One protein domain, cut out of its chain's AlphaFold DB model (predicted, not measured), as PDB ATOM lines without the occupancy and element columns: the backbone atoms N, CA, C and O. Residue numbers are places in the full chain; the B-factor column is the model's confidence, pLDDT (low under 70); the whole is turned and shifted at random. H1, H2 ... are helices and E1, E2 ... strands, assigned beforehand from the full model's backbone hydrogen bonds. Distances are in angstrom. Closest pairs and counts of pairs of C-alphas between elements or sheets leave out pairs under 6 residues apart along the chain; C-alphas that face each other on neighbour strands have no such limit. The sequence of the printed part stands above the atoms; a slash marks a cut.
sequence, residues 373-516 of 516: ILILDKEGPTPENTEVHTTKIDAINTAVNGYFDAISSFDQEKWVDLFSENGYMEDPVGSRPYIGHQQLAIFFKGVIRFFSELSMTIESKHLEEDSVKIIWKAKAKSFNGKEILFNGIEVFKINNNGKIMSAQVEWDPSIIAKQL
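This is residues 373 to 516 of the 516 residues of the protein "SnoaL-like domain-containing protein" of Brumimicrobium glaciale (UniProt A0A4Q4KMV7). A twisted, curled sheet of five strands wraps part of the way round two longer helices, H2 and H4, which pack on one face, with short H3 beside them. H1 sits away from this body, before a long link, and small H5 is over the sheet's opposite face. The printed part has 144 residues; along it come H1, H2, H3, E1, H4, E2, E3, E4, E5 and H5. The sheet is mixed, in the order E1, E5, E4, E3, E2, and the class is mixed, helices and strands. The whole is compact, with a radius of gyration of the C-alphas of 14.9 A and spans of 42 by 38 by 25 A.

H1, residues 373 to 379, is apart from the other named elements. H2, residues 393 to 408, and H3, residues 412 to 417, form a helical hairpin: H2 touches H3 with residues 402 to 407 alone, closest at the C-alphas of Ala 406 and Trp 415, 5.3 A, at a shallow tilt of 20 degrees, opposite ways. E1, residues 419 to 426, bends by 112 degrees at residue 422. H4, residues 436 to 450, touches H3, closest at the C-alphas of Val 416 and His 437, 5.9 A. H2 and H4 are close but not clearly touching. E2, residues 451 to 463, E3, residues 468 to 478, E4, residues 483 to 494, and E5, residues 500 to 506, form a meander, each strand the antiparallel neighbour of the one before. N 455 and O 475 are 2.8 A apart across E2 and E3, N 470 and O 490 2.8 A across E3 and E4, and N 491 and O 504 2.9 A across E4 and E5. E1 is parallel to E5, with N 426 and O 503 2.9 A apart; these four pairs are within hydrogen-bond range. H5, residues 510 to 513, is on the sheet, on the opposite face from H2, at a height over the sheet of 8.8 A. Every O i to N i+4 pair is within hydrogen-bond range in H2, H3 and H4; H1 has 2 of 3, and H5 is too short for one.

H1 begins at C-alpha 373 (35.780, -5.051, 51.862). H2 measures 22.4 A from first to last C-alpha, H4 21.8 A, E2 29.9 A, E3 28.9 A and E4 32.2 A. H5 ends at C-alpha 513 (23.745, -4.509, 36.542).

The C-alphas farthest apart, those of Thr 391 and Asn 480, are 42.8 A apart. The printed part has no cut. The link from H1 to H2 is long, with 13 residues. Residues 383 to 384 have pLDDT under 70.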
ATOM      1  N   ILE A 373      34.887  -6.107  51.337       91.44
ATOM      2  CA  ILE A 373      35.780  -5.051  51.862       91.44
ATOM      3  C   ILE A 373      35.789  -4.978  53.401       91.44
ATOM      4  O   ILE A 373      36.840  -4.903  54.024       91.44
ATOM      5  N   LEU A 374      34.622  -5.141  54.040       91.88
ATOM      6  CA  LEU A 374      34.492  -5.126  55.505       91.88
ATOM      7  C   LEU A 374      35.216  -6.290  56.202       91.88
ATOM      8  O   LEU A 374      35.488  -6.217  57.404       91.88
ATOM      9  N   ILE A 375      35.436  -7.393  55.483       91.94
ATOM     10  CA  ILE A 375      36.154  -8.568  55.982       91.94
ATOM     11  C   ILE A 375      37.647  -8.417  55.695       91.94
ATOM     12  O   ILE A 375      38.446  -8.636  56.601       91.94
ATOM     13  N   LEU A 376      38.008  -7.967  54.490       88.44
ATOM     14  CA  LEU A 376      39.389  -7.650  54.119       88.44
ATOM     15  C   LEU A 376      40.059  -6.696  55.110       88.44
ATOM     16  O   LEU A 376      41.156  -6.984  55.584       88.44
ATOM     17  N   ASP A 377      39.358  -5.628  55.502       88.88
ATOM     18  CA  ASP A 377      39.835  -4.652  56.492       88.88
ATOM     19  C   ASP A 377      40.251  -5.300  57.829       88.88
ATOM     20  O   ASP A 377      41.013  -4.715  58.600       88.88
ATOM     21  N   LYS A 378      39.753  -6.507  58.128       91.12
ATOM     22  CA  LYS A 378      40.033  -7.255  59.362       91.12
ATOM     23  C   LYS A 378      41.035  -8.395  59.181       91.12
ATOM     24  O   LYS A 378      41.689  -8.755  60.156       91.12
ATOM     25  N   GLU A 379      41.125  -8.988  57.992       86.88
ATOM     26  CA  GLU A 379      42.005 -10.135  57.709       86.88
ATOM     27  C   GLU A 379      43.474  -9.718  57.500       86.88
ATOM     28  O   GLU A 379      44.374 -10.532  57.705       86.88
ATOM     29  N   GLY A 380      43.735  -8.445  57.179       73.25
ATOM     30  CA  GLY A 380      45.075  -7.969  56.830       73.25
ATOM     31  C   GLY A 380      45.431  -8.275  55.366       73.25
ATOM     32  O   GLY A 380      44.556  -8.650  54.588       73.25
ATOM     33  N   PRO A 381      46.694  -8.070  54.944       72.56
ATOM     34  CA  PRO A 381      47.080  -8.235  53.545       72.56
ATOM     35  C   PRO A 381      47.004  -9.701  53.099       72.56
ATOM     36  O   PRO A 381      47.414 -10.607  53.829       72.56
ATOM     37  N   THR A 382      46.532  -9.926  51.871       72.62
ATOM     38  CA  THR A 382      46.550 -11.242  51.220       72.62
ATOM     39  C   THR A 382      47.990 -11.770  51.156       72.62
ATOM     40  O   THR A 382      48.871 -11.034  50.707       72.62
ATOM     41  N   PRO A 383      48.266 -13.016  51.584       67.25
ATOM     42  CA  PRO A 383      49.606 -13.586  51.504       67.25
ATOM     43  C   PRO A 383      50.142 -13.572  50.067       67.25
ATOM     44  O   PRO A 383      49.491 -14.081  49.154       67.25
ATOM     45  N   GLU A 384      51.333 -13.008  49.862       69.00
ATOM     46  CA  GLU A 384      51.996 -13.037  48.559       69.00
ATOM     47  C   GLU A 384      52.506 -14.448  48.243       69.00
ATOM     48  O   GLU A 384      53.113 -15.117  49.083       69.00
ATOM     49  N   ASN A 385      52.291 -14.897  47.005       71.38
ATOM     50  CA  ASN A 385      52.920 -16.118  46.523       71.38
ATOM     51  C   ASN A 385      54.404 -15.836  46.236       71.38
ATOM     52  O   ASN A 385      54.734 -14.927  45.478       71.38
ATOM     53  N   THR A 386      55.296 -16.614  46.848       76.75
ATOM     54  CA  THR A 386      56.753 -16.448  46.732       76.75
ATOM     55  C   THR A 386      57.340 -17.037  45.446       76.75
ATOM     56  O   THR A 386      58.527 -16.859  45.173       76.75
ATOM     57  N   GLU A 387      56.555 -17.801  44.684       84.81
ATOM     58  CA  GLU A 387      56.985 -18.362  43.402       84.81
ATOM     59  C   GLU A 387      57.117 -17.275  42.315       84.81
ATOM     60  O   GLU A 387      56.347 -16.318  42.245       84.81
ATOM     61  N   VAL A 388      58.117 -17.433  41.442       89.44
ATOM     62  CA  VAL A 388      58.435 -16.466  40.379       89.44
ATOM     63  C   VAL A 388      57.622 -16.764  39.118       89.44
ATOM     64  O   VAL A 388      57.402 -17.928  38.768       89.44
ATOM     65  N   HIS A 389      57.222 -15.707  38.409       94.31
ATOM     66  CA  HIS A 389      56.597 -15.810  37.094       94.31
ATOM     67  C   HIS A 389      57.494 -16.565  36.099       94.31
ATOM     68  O   HIS A 389      58.699 -16.327  36.003       94.31
ATOM     69  N   THR A 390      56.910 -17.498  35.350       94.94
ATOM     70  CA  THR A 390      57.626 -18.280  34.339       94.94
ATOM     71  C   THR A 390      57.993 -17.427  33.131       94.94
ATOM     72  O   THR A 390      57.186 -16.659  32.630       94.94
ATOM     73  N   THR A 391      59.182 -17.626  32.570       93.06
ATOM     74  CA  THR A 391      59.584 -16.999  31.298       93.06
ATOM     75  C   THR A 391      59.204 -17.841  30.071       93.06
ATOM     76  O   THR A 391      59.470 -17.459  28.930       93.06
ATOM     77  N   LYS A 392      58.581 -19.013  30.275       94.75
ATOM     78  CA  LYS A 392      58.196 -19.941  29.198       94.75
ATOM     79  C   LYS A 392      56.902 -19.485  28.520       94.75
ATOM     80  O   LYS A 392      55.810 -19.810  28.983       94.75
ATOM     81  N   ILE A 393      57.031 -18.812  27.377       93.75
ATOM     82  CA  ILE A 393      55.905 -18.267  26.592       93.75
ATOM     83  C   ILE A 393      54.829 -19.326  26.282       93.75
ATOM     84  O   ILE A 393      53.641 -19.033  26.391       93.75
ATOM     85  N   ASP A 394      55.209 -20.566  25.963       95.25
ATOM     86  CA  ASP A 394      54.241 -21.638  25.674       95.25
ATOM     87  C   ASP A 394      53.405 -22.032  26.898       95.25
ATOM     88  O   ASP A 394      52.207 -22.295  26.774       95.25
ATOM     89  N   ALA A 395      54.007 -22.028  28.093       95.25
ATOM     90  CA  ALA A 395      53.294 -22.293  29.340       95.25
ATOM     91  C   ALA A 395      52.322 -21.151  29.664       95.25
ATOM     92  O   ALA A 395      51.173 -21.413  30.015       95.25
ATOM     93  N   ILE A 396      52.754 -19.899  29.462       96.81
ATOM     94  CA  ILE A 396      51.900 -18.710  29.604       96.81
ATOM     95  C   ILE A 396      50.701 -18.802  28.656       96.81
ATOM     96  O   ILE A 396      49.557 -18.652  29.075       96.81
ATOM     97  N   ASN A 397      50.949 -19.079  27.374       96.25
ATOM     98  CA  ASN A 397      49.893 -19.181  26.369       96.25
ATOM     99  C   ASN A 397      48.916 -20.318  26.669       96.25
ATOM    100  O   ASN A 397      47.712 -20.115  26.549       96.25
ATOM    101  N   THR A 398      49.420 -21.479  27.087       97.62
ATOM    102  CA  THR A 398      48.587 -22.640  27.429       97.62
ATOM    103  C   THR A 398      47.686 -22.345  28.625       97.62
ATOM    104  O   THR A 398      46.489 -22.610  28.553       97.62
ATOM    105  N   ALA A 399      48.229 -21.762  29.699       97.81
ATOM    106  CA  ALA A 399      47.456 -21.434  30.895       97.81
ATOM    107  C   ALA A 399      46.405 -20.349  30.617       97.81
ATOM    108  O   ALA A 399      45.238 -20.535  30.950       97.81
ATOM    109  N   VAL A 400      46.794 -19.258  29.945       97.88
ATOM    110  CA  VAL A 400      45.881 -18.152  29.606       97.88
ATOM    111  C   VAL A 400      44.770 -18.621  28.667       97.88
ATOM    112  O   VAL A 400      43.600 -18.393  28.949       97.88
ATOM    113  N   ASN A 401      45.097 -19.301  27.565       97.69
ATOM    114  CA  ASN A 401      44.064 -19.770  26.635       97.69
ATOM    115  C   ASN A 401      43.165 -20.814  27.310       97.69
ATOM    116  O   ASN A 401      41.947 -20.724  27.212       97.69
ATOM    117  N   GLY A 402      43.756 -21.742  28.073       97.94
ATOM    118  CA  GLY A 402      43.010 -22.731  28.846       97.94
ATOM    119  C   GLY A 402      42.027 -22.099  29.830       97.94
ATOM    120  O   GLY A 402      40.926 -22.622  29.986       97.94
ATOM    121  N   TYR A 403      42.397 -20.974  30.447       98.31
ATOM    122  CA  TYR A 403      41.548 -20.225  31.372       98.31
ATOM    123  C   TYR A 403      40.311 -19.652  30.675       98.31
ATOM    124  O   TYR A 403      39.188 -19.951  31.085       98.31
ATOM    125  N   PHE A 404      40.508 -18.890  29.592       97.81
ATOM    126  CA  PHE A 404      39.406 -18.279  28.839       97.81
ATOM    127  C   PHE A 404      38.528 -19.323  28.136       97.81
ATOM    128  O   PHE A 404      37.305 -19.157  28.079       97.81
ATOM    129  N   ASP A 405      39.123 -20.419  27.659       97.88
ATOM    130  CA  ASP A 405      38.388 -21.542  27.077       97.88
ATOM    131  C   ASP A 405      37.513 -22.225  28.134       97.88
ATOM    132  O   ASP A 405      36.320 -22.412  27.909       97.88
ATOM    133  N   ALA A 406      38.084 -22.564  29.299       97.94
ATOM    134  CA  ALA A 406      37.371 -23.287  30.351       97.94
ATOM    135  C   ALA A 406      36.227 -22.463  30.957       97.94
ATOM    136  O   ALA A 406      35.140 -23.001  31.175       97.94
ATOM    137  N   ILE A 407      36.423 -21.156  31.184       96.94
ATOM    138  CA  ILE A 407      35.348 -20.293  31.696       96.94
ATOM    139  C   ILE A 407      34.242 -20.078  30.654       96.94
ATOM    140  O   ILE A 407      33.066 -20.125  31.007       96.94
ATOM    141  N   SER A 408      34.588 -19.936  29.368       96.94
ATOM    142  CA  SER A 408      33.599 -19.794  28.286       96.94
ATOM    143  C   SER A 408      32.826 -21.094  28.024       96.94
ATOM    144  O   SER A 408      31.668 -21.058  27.618       96.94
ATOM    145  N   SER A 409      33.438 -22.257  28.271       96.88
ATOM    146  CA  SER A 409      32.771 -23.562  28.163       96.88
ATOM    147  C   SER A 409      32.092 -24.023  29.457       96.88
ATOM    148  O   SER A 409      31.601 -25.150  29.500       96.88
ATOM    149  N   PHE A 410      32.092 -23.196  30.510       97.44
ATOM    150  CA  PHE A 410      31.603 -23.535  31.852       97.44
ATOM    151  C   PHE A 410      32.201 -24.826  32.447       97.44
ATOM    152  O   PHE A 410      31.547 -25.542  33.208       97.44
ATOM    153  N   ASP A 411      33.467 -25.110  32.138       97.88
ATOM    154  CA  ASP A 411      34.199 -26.267  32.655       97.88
ATOM    155  C   ASP A 411      34.892 -25.920  33.984       97.88
ATOM    156  O   ASP A 411      36.050 -25.497  34.025       97.88
ATOM    157  N   GLN A 412      34.144 -26.067  35.082       97.94
ATOM    158  CA  GLN A 412      34.608 -25.716  36.428       97.94
ATOM    159  C   GLN A 412      35.854 -26.509  36.847       97.94
ATOM    160  O   GLN A 412      36.763 -25.939  37.445       97.94
ATOM    161  N   GLU A 413      35.881 -27.817  36.582       97.94
ATOM    162  CA  GLU A 413      36.975 -28.698  37.009       97.94
ATOM    163  C   GLU A 413      38.270 -28.296  36.307       97.94
ATOM    164  O   GLU A 413      39.260 -27.974  36.965       97.94
ATOM    165  N   LYS A 414      38.218 -28.167  34.977       98.06
ATOM    166  CA  LYS A 414      39.365 -27.727  34.184       98.06
ATOM    167  C   LYS A 414      39.826 -26.325  34.567       98.06
ATOM    168  O   LYS A 414      41.028 -26.080  34.597       98.06
ATOM    169  N   TRP A 415      38.899 -25.406  34.844       98.50
ATOM    170  CA  TRP A 415      39.246 -24.037  35.221       98.50
ATOM    171  C   TRP A 415      39.964 -23.978  36.573       98.50
ATOM    172  O   TRP A 415      41.013 -23.345  36.679       98.50
ATOM    173  N   VAL A 416      39.454 -24.684  37.588       98.38
ATOM    174  CA  VAL A 416      40.086 -24.756  38.918       98.38
ATOM    175  C   VAL A 416      41.456 -25.431  38.838       98.38
ATOM    176  O   VAL A 416      42.414 -24.936  39.433       98.38
ATOM    177  N   ASP A 417      41.584 -26.490  38.037       98.12
ATOM    178  CA  ASP A 417      42.845 -27.205  37.844       98.12
ATOM    179  C   ASP A 417      43.952 -26.336  37.238       98.12
ATOM    180  O   ASP A 417      45.130 -26.658  37.401       98.12
ATOM    181  N   LEU A 418      43.639 -25.233  36.552       98.38
ATOM    182  CA  LEU A 418      44.665 -24.313  36.046       98.38
ATOM    183  C   LEU A 418      45.389 -23.573  37.169       98.38
ATOM    184  O   LEU A 418      46.529 -23.155  36.973       98.38
ATOM    185  N   PHE A 419      44.776 -23.433  38.341       98.00
ATOM    186  CA  PHE A 419      45.378 -22.753  39.481       98.00
ATOM    187  C   PHE A 419      46.314 -23.676  40.263       98.00
ATOM    188  O   PHE A 419      46.114 -24.886  40.373       98.00
ATOM    189  N   SER A 420      47.355 -23.084  40.842       96.00
ATOM    190  CA  SER A 420      48.154 -23.729  41.887       96.00
ATOM    191  C   SER A 420      47.295 -23.981  43.136       96.00
ATOM    192  O   SER A 420      46.245 -23.364  43.296       96.00
ATOM    193  N   GLU A 421      47.729 -24.874  44.029       92.75
ATOM    194  CA  GLU A 421      46.965 -25.263  45.230       92.75
ATOM    195  C   GLU A 421      46.536 -24.053  46.084       92.75
ATOM    196  O   GLU A 421      45.387 -23.964  46.512       92.75
ATOM    197  N   ASN A 422      47.442 -23.083  46.243       91.19
ATOM    198  CA  ASN A 422      47.211 -21.820  46.954       91.19
ATOM    199  C   ASN A 422      47.004 -20.632  46.002       91.19
ATOM    200  O   ASN A 422      47.166 -19.479  46.402       91.19
ATOM    201  N   GLY A 423      46.691 -20.903  44.732       94.44
ATOM    202  CA  GLY A 423      46.398 -19.864  43.757       94.44
ATOM    203  C   GLY A 423      45.157 -19.075  44.162       94.44
ATOM    204  O   GLY A 423      44.250 -19.622  44.796       94.44
ATOM    205  N   TYR A 424      45.111 -17.795  43.808       94.94
ATOM    206  CA  TYR A 424      43.963 -16.951  44.126       94.94
ATOM    207  C   TYR A 424      43.481 -16.128  42.938       94.94
ATOM    208  O   TYR A 424      44.210 -15.903  41.969       94.94
ATOM    209  N   MET A 425      42.241 -15.663  43.046       95.56
ATOM    210  CA  MET A 425      41.633 -14.727  42.113       95.56
ATOM    211  C   MET A 425      41.044 -13.538  42.861       95.56
ATOM    212  O   MET A 425      40.359 -13.719  43.867       95.56
ATOM    213  N   GLU A 426      41.298 -12.339  42.359       94.88
ATOM    214  CA  GLU A 426      40.729 -11.089  42.849       94.88
ATOM    215  C   GLU A 426      39.889 -10.470  41.726       94.88
ATOM    216  O   GLU A 426      40.433  -9.995  40.728       94.88
ATOM    217  N   ASP A 427      38.564 -10.543  41.863       95.00
ATOM    218  CA  ASP A 427      37.619 -10.192  40.805       95.00
ATOM    219  C   ASP A 427      36.396  -9.435  41.362       95.00
ATOM    220  O   ASP A 427      35.493 -10.061  41.932       95.00
ATOM    221  N   PRO A 428      36.338  -8.097  41.203       95.94
ATOM    222  CA  PRO A 428      37.377  -7.216  40.652       95.94
ATOM    223  C   PRO A 428      38.498  -6.921  41.668       95.94
ATOM    224  O   PRO A 428      38.345  -7.176  42.865       95.94
ATOM    225  N   VAL A 429      39.597  -6.312  41.215       93.75
ATOM    226  CA  VAL A 429      40.632  -5.741  42.099       93.75
ATOM    227  C   VAL A 429      40.007  -4.769  43.111       93.75
ATOM    228  O   VAL A 429      39.204  -3.906  42.753       93.75
ATOM    229  N   GLY A 430      40.383  -4.912  44.383       89.31
ATOM    230  CA  GLY A 430      39.793  -4.232  45.540       89.31
ATOM    231  C   GLY A 430      38.736  -5.060  46.280       89.31
ATOM    232  O   GLY A 430      38.316  -4.669  47.372       89.31
ATOM    233  N   SER A 431      38.315  -6.201  45.723       92.81
ATOM    234  CA  SER A 431      37.408  -7.147  46.381       92.81
ATOM    235  C   SER A 431      38.153  -8.229  47.163       92.81
ATOM    236  O   SER A 431      39.353  -8.447  47.001       92.81
ATOM    237  N   ARG A 432      37.435  -8.937  48.042       93.06
ATOM    238  CA  ARG A 432      38.005 -10.060  48.795       93.06
ATOM    239  C   ARG A 432      38.380 -11.208  47.847       93.06
ATOM    240  O   ARG A 432      37.479 -11.743  47.201       93.06
ATOM    241  N   PRO A 433      39.649 -11.658  47.815       93.62
ATOM    242  CA  PRO A 433      40.085 -12.677  46.875       93.62
ATOM    243  C   PRO A 433      39.548 -14.068  47.234       93.62
ATOM    244  O   PRO A 433      39.413 -14.439  48.405       93.62
ATOM    245  N   TYR A 434      39.305 -14.872  46.202       94.81
ATOM    246  CA  TYR A 434      39.021 -16.300  46.305       94.81
ATOM    247  C   TYR A 434      40.343 -17.067  46.342       94.81
ATOM    248  O   TYR A 434      41.029 -17.161  45.329       94.81
ATOM    249  N   ILE A 435      40.706 -17.609  47.508       93.81
ATOM    250  CA  ILE A 435      42.000 -18.278  47.726       93.81
ATOM    251  C   ILE A 435      41.822 -19.797  47.769       93.81
ATOM    252  O   ILE A 435      41.056 -20.321  48.589       93.81
ATOM    253  N   GLY A 436      42.580 -20.490  46.923       95.00
ATOM    254  CA  GLY A 436      42.612 -21.942  46.820       95.00
ATOM    255  C   GLY A 436      41.426 -22.525  46.056       95.00
ATOM    256  O   GLY A 436      40.379 -21.898  45.864       95.00
ATOM    257  N   HIS A 437      41.583 -23.779  45.633       97.44
ATOM    258  CA  HIS A 437      40.645 -24.467  44.736       97.44
ATOM    259  C   HIS A 437      39.191 -24.476  45.224       97.44
ATOM    260  O   HIS A 437      38.272 -24.316  44.423       97.44
ATOM    261  N   GLN A 438      38.953 -24.601  46.534       96.88
ATOM    262  CA  GLN A 438      37.593 -24.601  47.083       96.88
ATOM    263  C   GLN A 438      36.882 -23.253  46.884       96.88
ATOM    264  O   GLN A 438      35.707 -23.233  46.517       96.88
ATOM    265  N   GLN A 439      37.568 -22.130  47.123       95.88
ATOM    266  CA  GLN A 439      36.978 -20.800  46.943       95.88
ATOM    267  C   GLN A 439      36.849 -20.450  45.459       95.88
ATOM    268  O   GLN A 439      35.817 -19.927  45.045       95.88
ATOM    269  N   LEU A 440      37.834 -20.829  44.647       97.50
ATOM    270  CA  LEU A 440      37.795 -20.697  43.189       97.50
ATOM    271  C   LEU A 440      36.601 -21.452  42.572       97.50
ATOM    272  O   LEU A 440      35.888 -20.917  41.724       97.50
ATOM    273  N   ALA A 441      36.286 -22.650  43.073       97.62
ATOM    274  CA  ALA A 441      35.083 -23.383  42.682       97.62
ATOM    275  C   ALA A 441      33.777 -22.654  43.061       97.62
ATOM    276  O   ALA A 441      32.781 -22.759  42.346       97.62
ATOM    277  N   ILE A 442      33.751 -21.919  44.180       96.44
ATOM    278  CA  ILE A 442      32.587 -21.113  44.592       96.44
ATOM    279  C   ILE A 442      32.404 -19.915  43.657       96.44
ATOM    280  O   ILE A 442      31.278 -19.673  43.220       96.44
ATOM    281  N   PHE A 443      33.489 -19.209  43.322       96.25
ATOM    282  CA  PHE A 443      33.471 -18.130  42.330       96.25
ATOM    283  C   PHE A 443      32.868 -18.619  41.008       96.25
ATOM    284  O   PHE A 443      31.868 -18.076  40.533       96.25
ATOM    285  N   PHE A 444      33.393 -19.725  40.478       97.38
ATOM    286  CA  PHE A 444      32.935 -20.282  39.209       97.38
ATOM    287  C   PHE A 444      31.462 -20.723  39.256       97.38
ATOM    288  O   PHE A 444      30.707 -20.501  38.310       97.38
ATOM    289  N   LYS A 445      31.000 -21.278  40.389       95.31
ATOM    290  CA  LYS A 445      29.571 -21.564  40.607       95.31
ATOM    291  C   LYS A 445      28.698 -20.310  40.526       95.31
ATOM    292  O   LYS A 445      27.546 -20.406  40.106       95.31
ATOM    293  N   GLY A 446      29.213 -19.153  40.938       93.31
ATOM    294  CA  GLY A 446      28.551 -17.862  40.750       93.31
ATOM    295  C   GLY A 446      28.403 -17.509  39.269       93.31
ATOM    296  O   GLY A 446      27.296 -17.197  38.831       93.31
ATOM    297  N   VAL A 447      29.482 -17.662  38.493       93.81
ATOM    298  CA  VAL A 447      29.508 -17.408  37.040       93.81
ATOM    299  C   VAL A 447      28.447 -18.242  36.313       93.81
ATOM    300  O   VAL A 447      27.594 -17.675  35.631       93.81
ATOM    301  N   ILE A 448      28.420 -19.564  36.515       93.94
ATOM    302  CA  ILE A 448      27.463 -20.465  35.833       93.94
ATOM    303  C   ILE A 448      26.009 -20.273  36.288       93.94
ATOM    304  O   ILE A 448      25.079 -20.635  35.573       93.94
ATOM    305  N   ARG A 449      25.787 -19.752  37.503       90.38
ATOM    306  CA  ARG A 449      24.436 -19.446  37.999       90.38
ATOM    307  C   ARG A 449      23.877 -18.184  37.364       90.38
ATOM    308  O   ARG A 449      22.661 -18.069  37.225       90.38
ATOM    309  N   PHE A 450      24.747 -17.234  37.041       92.62
ATOM    310  CA  PHE A 450      24.344 -15.952  36.490       92.62
ATOM    311  C   PHE A 450      24.290 -15.954  34.962       92.62
ATOM    312  O   PHE A 450      23.380 -15.351  34.397       92.62
ATOM    313  N   PHE A 451      25.236 -16.611  34.291       95.00
ATOM    314  CA  PHE A 451      25.300 -16.652  32.835       95.00
ATOM    315  C   PHE A 451      24.803 -17.989  32.293       95.00
ATOM    316  O   PHE A 451      25.313 -19.044  32.657       95.00
ATOM    317  N   SER A 452      23.846 -17.944  31.366       94.00
ATOM    318  CA  SER A 452      23.443 -19.117  30.585       94.00
ATOM    319  C   SER A 452      24.377 -19.366  29.400       94.00
ATOM    320  O   SER A 452      24.458 -20.484  28.904       94.00
ATOM    321  N   GLU A 453      25.050 -18.317  28.922       95.81
ATOM    322  CA  GLU A 453      26.062 -18.356  27.864       95.81
ATOM    323  C   GLU A 453      27.143 -17.321  28.194       95.81
ATOM    324  O   GLU A 453      26.819 -16.208  28.618       95.81
ATOM    325  N   LEU A 454      28.414 -17.658  27.984       97.00
ATOM    326  CA  LEU A 454      29.543 -16.749  28.158       97.00
ATOM    327  C   LEU A 454      30.584 -17.030  27.077       97.00
ATOM    328  O   LEU A 454      30.997 -18.165  26.876       97.00
ATOM    329  N   SER A 455      31.022 -15.988  26.384       96.44
ATOM    330  CA  SER A 455      32.114 -16.055  25.423       96.44
ATOM    331  C   SER A 455      33.073 -14.914  25.696       96.44
ATOM    332  O   SER A 455      32.724 -13.742  25.535       96.44
ATOM    333  N   MET A 456      34.281 -15.265  26.122       97.12
ATOM    334  CA  MET A 456      35.360 -14.316  26.351       97.12
ATOM    335  C   MET A 456      36.376 -14.400  25.211       97.12
ATOM    336  O   MET A 456      36.747 -15.481  24.765       97.12
ATOM    337  N   THR A 457      36.817 -13.247  24.717       95.81
ATOM    338  CA  THR A 457      37.792 -13.123  23.629       95.81
ATOM    339  C   THR A 457      38.949 -12.243  24.076       95.81
ATOM    340  O   THR A 457      38.738 -11.142  24.586       95.81
ATOM    341  N   ILE A 458      40.173 -12.715  23.847       97.44
ATOM    342  CA  ILE A 458      41.401 -11.951  24.082       97.44
ATOM    343  C   ILE A 458      41.574 -10.936  22.946       97.44
ATOM    344  O   ILE A 458      41.714 -11.322  21.787       97.44
ATOM    345  N   GLU A 459      41.587  -9.646  23.272       97.19
ATOM    346  CA  GLU A 459      41.863  -8.571  22.312       97.19
ATOM    347  C   GLU A 459      43.361  -8.331  22.146       97.19
ATOM    348  O   GLU A 459      43.860  -8.190  21.028       97.19
ATOM    349  N   SER A 460      44.093  -8.293  23.259       96.50
ATOM    350  CA  SER A 460      45.544  -8.154  23.246       96.50
ATOM    351  C   SER A 460      46.190  -8.841  24.442       96.50
ATOM    352  O   SER A 460      45.570  -9.089  25.477       96.50
ATOM    353  N   LYS A 461      47.473  -9.161  24.270       96.81
ATOM    354  CA  LYS A 461      48.328  -9.798  25.269       96.81
ATOM    355  C   LYS A 461      49.630  -9.018  25.365       96.81
ATOM    356  O   LYS A 461      50.301  -8.817  24.352       96.81
ATOM    357  N   HIS A 462      49.986  -8.615  26.575       96.88
ATOM    358  CA  HIS A 462      51.220  -7.908  26.886       96.88
ATOM    359  C   HIS A 462      52.013  -8.745  27.891       96.88
ATOM    360  O   HIS A 462      51.542  -9.011  28.993       96.88
ATOM    361  N   LEU A 463      53.187  -9.222  27.473       94.75
ATOM    362  CA  LEU A 463      54.107  -9.948  28.346       94.75
ATOM    363  C   LEU A 463      54.941  -8.929  29.124       94.75
ATOM    364  O   LEU A 463      55.545  -8.045  28.515       94.75
ATOM    365  N   GLU A 464      54.969  -9.068  30.443       92.75
ATOM    366  CA  GLU A 464      55.767  -8.250  31.353       92.75
ATOM    367  C   GLU A 464      56.836  -9.126  32.027       92.75
ATOM    368  O   GLU A 464      56.901 -10.335  31.799       92.75
ATOM    369  N   GLU A 465      57.733  -8.522  32.808       88.50
ATOM    370  CA  GLU A 465      58.833  -9.261  33.448       88.50
ATOM    371  C   GLU A 465      58.327 -10.237  34.525       88.50
ATOM    372  O   GLU A 465      58.833 -11.355  34.630       88.50
ATOM    373  N   ASP A 466      57.307  -9.843  35.293       92.88
ATOM    374  CA  ASP A 466      56.764 -10.608  36.421       92.88
ATOM    375  C   ASP A 466      55.283 -11.001  36.255       92.88
ATOM    376  O   ASP A 466      54.676 -11.555  37.180       92.88
ATOM    377  N   SER A 467      54.688 -10.726  35.092       95.38
ATOM    378  CA  SER A 467      53.264 -10.942  34.842       95.38
ATOM    379  C   SER A 467      52.936 -11.083  33.349       95.38
ATOM    380  O   SER A 467      53.749 -10.804  32.465       95.38
ATOM    381  N   VAL A 468      51.706 -11.504  33.050       97.56
ATOM    382  CA  VAL A 468      51.100 -11.307  31.729       97.56
ATOM    383  C   VAL A 468      49.789 -10.549  31.878       97.56
ATOM    384  O   VAL A 468      48.915 -10.948  32.648       97.56
ATOM    385  N   LYS A 469      49.639  -9.481  31.095       98.12
ATOM    386  CA  LYS A 469      48.447  -8.639  31.060       98.12
ATOM    387  C   LYS A 469      47.613  -8.942  29.821       98.12
ATOM    388  O   LYS A 469      48.109  -8.892  28.692       98.12
ATOM    389  N   ILE A 470      46.339  -9.244  30.032       98.31
ATOM    390  CA  ILE A 470      45.375  -9.617  28.997       98.31
ATOM    391  C   ILE A 470      44.269  -8.572  28.945       98.31
ATOM    392  O   ILE A 470      43.622  -8.316  29.952       98.31
ATOM    393  N   ILE A 471      44.030  -7.995  27.768       98.19
ATOM    394  CA  ILE A 471      42.836  -7.181  27.512       98.19
ATOM    395  C   ILE A 471      41.810  -8.093  26.858       98.19
ATOM    396  O   ILE A 471      42.118  -8.752  25.860       98.19
ATOM    397  N   TRP A 472      40.603  -8.148  27.410       98.19
ATOM    398  CA  TRP A 472      39.564  -9.058  26.948       98.19
ATOM    399  C   TRP A 472      38.212  -8.367  26.808       98.19
ATOM    400  O   TRP A 472      37.902  -7.369  27.463       98.19
ATOM    401  N   LYS A 473      37.374  -8.950  25.952       97.88
ATOM    402  CA  LYS A 473      35.950  -8.633  25.823       97.88
ATOM    403  C   LYS A 473      35.125  -9.879  26.066       97.88
ATOM    404  O   LYS A 473      35.514 -10.969  25.657       97.88
ATOM    405  N   ALA A 474      33.969  -9.699  26.681       97.38
ATOM    406  CA  ALA A 474      33.012 -10.755  26.930       97.38
ATOM    407  C   ALA A 474      31.656 -10.404  26.312       97.38
ATOM    408  O   ALA A 474      31.148  -9.287  26.472       97.38
ATOM    409  N   LYS A 475      31.063 -11.384  25.628       97.12
ATOM    410  CA  LYS A 475      29.636 -11.414  25.307       97.12
ATOM    411  C   LYS A 475      29.001 -12.531  26.120       97.12
ATOM    412  O   LYS A 475      29.472 -13.664  26.080       97.12
ATOM    413  N   ALA A 476      27.935 -12.215  26.837       96.69
ATOM    414  CA  ALA A 476      27.243 -13.178  27.672       96.69
ATOM    415  C   ALA A 476      25.729 -13.050  27.544       96.69
ATOM    416  O   ALA A 476      25.206 -12.040  27.069       96.69
ATOM    417  N   LYS A 477      25.030 -14.078  28.010       96.44
ATOM    418  CA  LYS A 477      23.586 -14.076  28.207       96.44
ATOM    419  C   LYS A 477      23.311 -14.359  29.676       96.44
ATOM    420  O   LYS A 477      23.789 -15.358  30.208       96.44
ATOM    421  N   SER A 478      22.603 -13.454  30.339       92.88
ATOM    422  CA  SER A 478      22.265 -13.583  31.764       92.88
ATOM    423  C   SER A 478      21.147 -14.592  32.020       92.88
ATOM    424  O   SER A 478      20.473 -15.054  31.100       92.88
ATOM    425  N   PHE A 479      20.910 -14.875  33.299       85.62
ATOM    426  CA  PHE A 479      19.864 -15.755  33.815       85.62
ATOM    427  C   PHE A 479      18.449 -15.395  33.330       85.62
ATOM    428  O   PHE A 479      17.604 -16.278  33.226       85.62
ATOM    429  N   ASN A 480      18.187 -14.124  32.995       84.94
ATOM    430  CA  ASN A 480      16.903 -13.662  32.458       84.94
ATOM    431  C   ASN A 480      16.899 -13.514  30.920       84.94
ATOM    432  O   ASN A 480      15.970 -12.950  30.345       84.94
ATOM    433  N   GLY A 481      17.937 -14.016  30.244       90.25
ATOM    434  CA  GLY A 481      18.038 -14.049  28.789       90.25
ATOM    435  C   GLY A 481      18.536 -12.761  28.132       90.25
ATOM    436  O   GLY A 481      18.623 -12.735  26.901       90.25
ATOM    437  N   LYS A 482      18.886 -11.716  28.896       92.12
ATOM    438  CA  LYS A 482      19.444 -10.477  28.333       92.12
ATOM    439  C   LYS A 482      20.880 -10.674  27.860       92.12
ATOM    440  O   LYS A 482      21.698 -11.242  28.589       92.12
ATOM    441  N   GLU A 483      21.176 -10.175  26.659       96.25
ATOM    442  CA  GLU A 483      22.544 -10.077  26.151       96.25
ATOM    443  C   GLU A 483      23.305  -8.988  26.910       96.25
ATOM    444  O   GLU A 483      22.803  -7.881  27.099       96.25
ATOM    445  N   ILE A 484      24.524  -9.311  27.330       96.44
ATOM    446  CA  ILE A 484      25.389  -8.439  28.118       96.44
ATOM    447  C   ILE A 484      26.743  -8.363  27.430       96.44
ATOM    448  O   ILE A 484      27.312  -9.380  27.020       96.44
ATOM    449  N   LEU A 485      27.271  -7.147  27.340       96.56
ATOM    450  CA  LEU A 485      28.628  -6.880  26.881       96.56
ATOM    451  C   LEU A 485      29.424  -6.213  27.995       96.56
ATOM    452  O   LEU A 485      28.967  -5.255  28.621       96.56
ATOM    453  N   PHE A 486      30.630  -6.712  28.227       96.94
ATOM    454  CA  PHE A 486      31.565  -6.138  29.185       96.94
ATOM    455  C   PHE A 486      32.999  -6.455  28.766       96.94
ATOM    456  O   PHE A 486      33.250  -7.257  27.865       96.94
ATOM    457  N   ASN A 487      33.947  -5.736  29.343       97.50
ATOM    458  CA  ASN A 487      35.363  -5.864  29.042       97.50
ATOM    459  C   ASN A 487      36.162  -5.567  30.298       97.50
ATOM    460  O   ASN A 487      35.641  -4.974  31.246       97.50
ATOM    461  N   GLY A 488      37.415  -5.982  30.273       97.56
ATOM    462  CA  GLY A 488      38.306  -5.793  31.391       97.56
ATOM    463  C   GLY A 488      39.732  -6.126  31.026       97.56
ATOM    464  O   GLY A 488      40.081  -6.434  29.879       97.56
ATOM    465  N   ILE A 489      40.556  -6.031  32.052       98.19
ATOM    466  CA  ILE A 489      41.967  -6.344  32.009       98.19
ATOM    467  C   ILE A 489      42.206  -7.416  33.059       98.19
ATOM    468  O   ILE A 489      41.741  -7.294  34.184       98.19
ATOM    469  N   GLU A 490      42.936  -8.465  32.708       97.88
ATOM    470  CA  GLU A 490      43.311  -9.514  33.648       97.88
ATOM    471  C   GLU A 490      44.827  -9.677  33.679       97.88
ATOM    472  O   GLU A 490      45.475  -9.795  32.635       97.88
ATOM    473  N   VAL A 491      45.395  -9.641  34.881       97.75
ATOM    474  CA  VAL A 491      46.829  -9.790  35.126       97.75
ATOM    475  C   VAL A 491      47.067 -11.143  35.781       97.75
ATOM    476  O   VAL A 491      46.583 -11.405  36.884       97.75
ATOM    477  N   PHE A 492      47.828 -12.005  35.107       97.56
ATOM    478  CA  PHE A 492      48.166 -13.332  35.610       97.56
ATOM    479  C   PHE A 492      49.622 -13.418  36.058       97.56
ATOM    480  O   PHE A 492      50.540 -12.998  35.343       97.56
ATOM    481  N   LYS A 493      49.849 -14.104  37.181       96.75
ATOM    482  CA  LYS A 493      51.160 -14.667  37.529       96.75
ATOM    483  C   LYS A 493      51.100 -16.185  37.417       96.75
ATOM    484  O   LYS A 493      50.223 -16.814  38.002       96.75
ATOM    485  N   ILE A 494      52.011 -16.778  36.646       97.38
ATOM    486  CA  ILE A 494      51.997 -18.207  36.300       97.38
ATOM    487  C   ILE A 494      53.343 -18.809  36.688       97.38
ATOM    488  O   ILE A 494      54.379 -18.242  36.351       97.38
ATOM    489  N   ASN A 495      53.344 -19.946  37.376       95.94
ATOM    490  CA  ASN A 495      54.583 -20.584  37.812       95.94
ATOM    491  C   ASN A 495      55.245 -21.441  36.723       95.94
ATOM    492  O   ASN A 495      54.713 -21.671  35.635       95.94
ATOM    493  N   ASN A 496      56.428 -21.977  37.034       94.62
ATOM    494  CA  ASN A 496      57.209 -22.821  36.121       94.62
ATOM    495  C   ASN A 496      56.518 -24.135  35.710       94.62
ATOM    496  O   ASN A 496      56.918 -24.726  34.699       94.62
ATOM    497  N   ASN A 497      55.498 -24.567  36.462       94.62
ATOM    498  CA  ASN A 497      54.658 -25.730  36.163       94.62
ATOM    499  C   ASN A 497      53.449 -25.372  35.275       94.62
ATOM    500  O   ASN A 497      52.640 -26.247  34.974       94.62
ATOM    501  N   GLY A 498      53.314 -24.107  34.859       96.12
ATOM    502  CA  GLY A 498      52.193 -23.629  34.052       96.12
ATOM    503  C   GLY A 498      50.890 -23.462  34.838       96.12
ATOM    504  O   GLY A 498      49.828 -23.423  34.225       96.12
ATOM    505  N   LYS A 499      50.954 -23.387  36.174       97.69
ATOM    506  CA  LYS A 499      49.791 -23.151  37.039       97.69
ATOM    507  C   LYS A 499      49.663 -21.671  37.391       97.69
ATOM    508  O   LYS A 499      50.665 -20.998  37.633       97.69
ATOM    509  N   ILE A 500      48.431 -21.180  37.454       97.69
ATOM    510  CA  ILE A 500      48.096 -19.806  37.826       97.69
ATOM    511  C   ILE A 500      48.279 -19.642  39.340       97.69
ATOM    512  O   ILE A 500      47.706 -20.369  40.154       97.69
ATOM    513  N   MET A 501      49.122 -18.692  39.720       96.38
ATOM    514  CA  MET A 501      49.377 -18.299  41.105       96.38
ATOM    515  C   MET A 501      48.437 -17.179  41.539       96.38
ATOM    516  O   MET A 501      47.921 -17.208  42.650       96.38
ATOM    517  N   SER A 502      48.202 -16.216  40.650       95.81
ATOM    518  CA  SER A 502      47.247 -15.133  40.859       95.81
ATOM    519  C   SER A 502      46.587 -14.742  39.543       95.81
ATOM    520  O   SER A 502      47.252 -14.720  38.504       95.81
ATOM    521  N   ALA A 503      45.301 -14.415  39.613       97.00
ATOM    522  CA  ALA A 503      44.540 -13.750  38.562       97.00
ATOM    523  C   ALA A 503      43.880 -12.503  39.167       97.00
ATOM    524  O   ALA A 503      43.085 -12.613  40.099       97.00
ATOM    525  N   GLN A 504      44.250 -11.321  38.688       96.62
ATOM    526  CA  GLN A 504      43.704 -10.051  39.166       96.62
ATOM    527  C   GLN A 504      42.939  -9.380  38.034       96.62
ATOM    528  O   GLN A 504      43.512  -9.130  36.971       96.62
ATOM    529  N   VAL A 505      41.651  -9.117  38.252       97.38
ATOM    530  CA  VAL A 505      40.736  -8.647  37.208       97.38
ATOM    531  C   VAL A 505      40.354  -7.189  37.455       97.38
ATOM    532  O   VAL A 505      39.655  -6.856  38.408       97.38
ATOM    533  N   GLU A 506      40.784  -6.295  36.576       97.38
ATOM    534  CA  GLU A 506      40.402  -4.884  36.578       97.38
ATOM    535  C   GLU A 506      39.236  -4.660  35.605       97.38
ATOM    536  O   GLU A 506      39.402  -4.694  34.381       97.38
ATOM    537  N   TRP A 507      38.041  -4.415  36.143       96.62
ATOM    538  CA  TRP A 507      36.840  -4.056  35.381       96.62
ATOM    539  C   TRP A 507      35.783  -3.422  36.301       96.62
ATOM    540  O   TRP A 507      35.970  -3.368  37.512       96.62
ATOM    541  N   ASP A 508      34.679  -2.926  35.727       95.25
ATOM    542  CA  ASP A 508      33.528  -2.406  36.480       95.25
ATOM    543  C   ASP A 508      32.334  -3.381  36.396       95.25
ATOM    544  O   ASP A 508      31.594  -3.357  35.402       95.25
ATOM    545  N   PRO A 509      32.080  -4.193  37.442       95.19
ATOM    546  CA  PRO A 509      30.941  -5.104  37.496       95.19
ATOM    547  C   PRO A 509      29.584  -4.403  37.383       95.19
ATOM    548  O   PRO A 509      28.621  -4.999  36.896       95.19
ATOM    549  N   SER A 510      29.483  -3.114  37.737       94.81
ATOM    550  CA  SER A 510      28.211  -2.383  37.679       94.81
ATOM    551  C   SER A 510      27.672  -2.226  36.250       94.81
ATOM    552  O   SER A 510      26.472  -2.007  36.061       94.81
ATOM    553  N   ILE A 511      28.531  -2.371  35.233       94.44
ATOM    554  CA  ILE A 511      28.143  -2.376  33.815       94.44
ATOM    555  C   ILE A 511      27.161  -3.514  33.517       94.44
ATOM    556  O   ILE A 511      26.248  -3.331  32.711       94.44
ATOM    557  N   ILE A 512      27.303  -4.660  34.188       94.44
ATOM    558  CA  ILE A 512      26.371  -5.784  34.062       94.44
ATOM    559  C   ILE A 512      25.009  -5.415  34.645       94.44
ATOM    560  O   ILE A 512      23.992  -5.547  33.970       94.44
ATOM    561  N   ALA A 513      24.986  -4.877  35.866       92.38
ATOM    562  CA  ALA A 513      23.745  -4.509  36.542       92.38
ATOM    563  C   ALA A 513      22.941  -3.429  35.795       92.38
ATOM    564  O   ALA A 513      21.717  -3.435  35.864       92.38
ATOM    565  N   LYS A 514      23.608  -2.528  35.057       92.19
ATOM    566  CA  LYS A 514      22.972  -1.500  34.208       92.19
ATOM    567  C   LYS A 514      22.317  -2.065  32.938       92.19
ATOM    568  O   LYS A 514      21.509  -1.373  32.325       92.19
ATOM    569  N   GLN A 515      22.702  -3.272  32.519       92.62
ATOM    570  CA  GLN A 515      22.157  -3.960  31.342       92.62
ATOM    571  C   GLN A 515      21.027  -4.943  31.703       92.62
ATOM    572  O   GLN A 515      20.287  -5.366  30.813       92.62
ATOM    573  N   LEU A 516      20.878  -5.282  32.990       85.75
ATOM    574  CA  LEU A 516      19.760  -6.052  33.549       85.75
ATOM    575  C   LEU A 516      18.515  -5.194  33.748       85.75
ATOM    576  O   LEU A 516      17.419  -5.775  33.585       85.75
TER     577      LEU A 516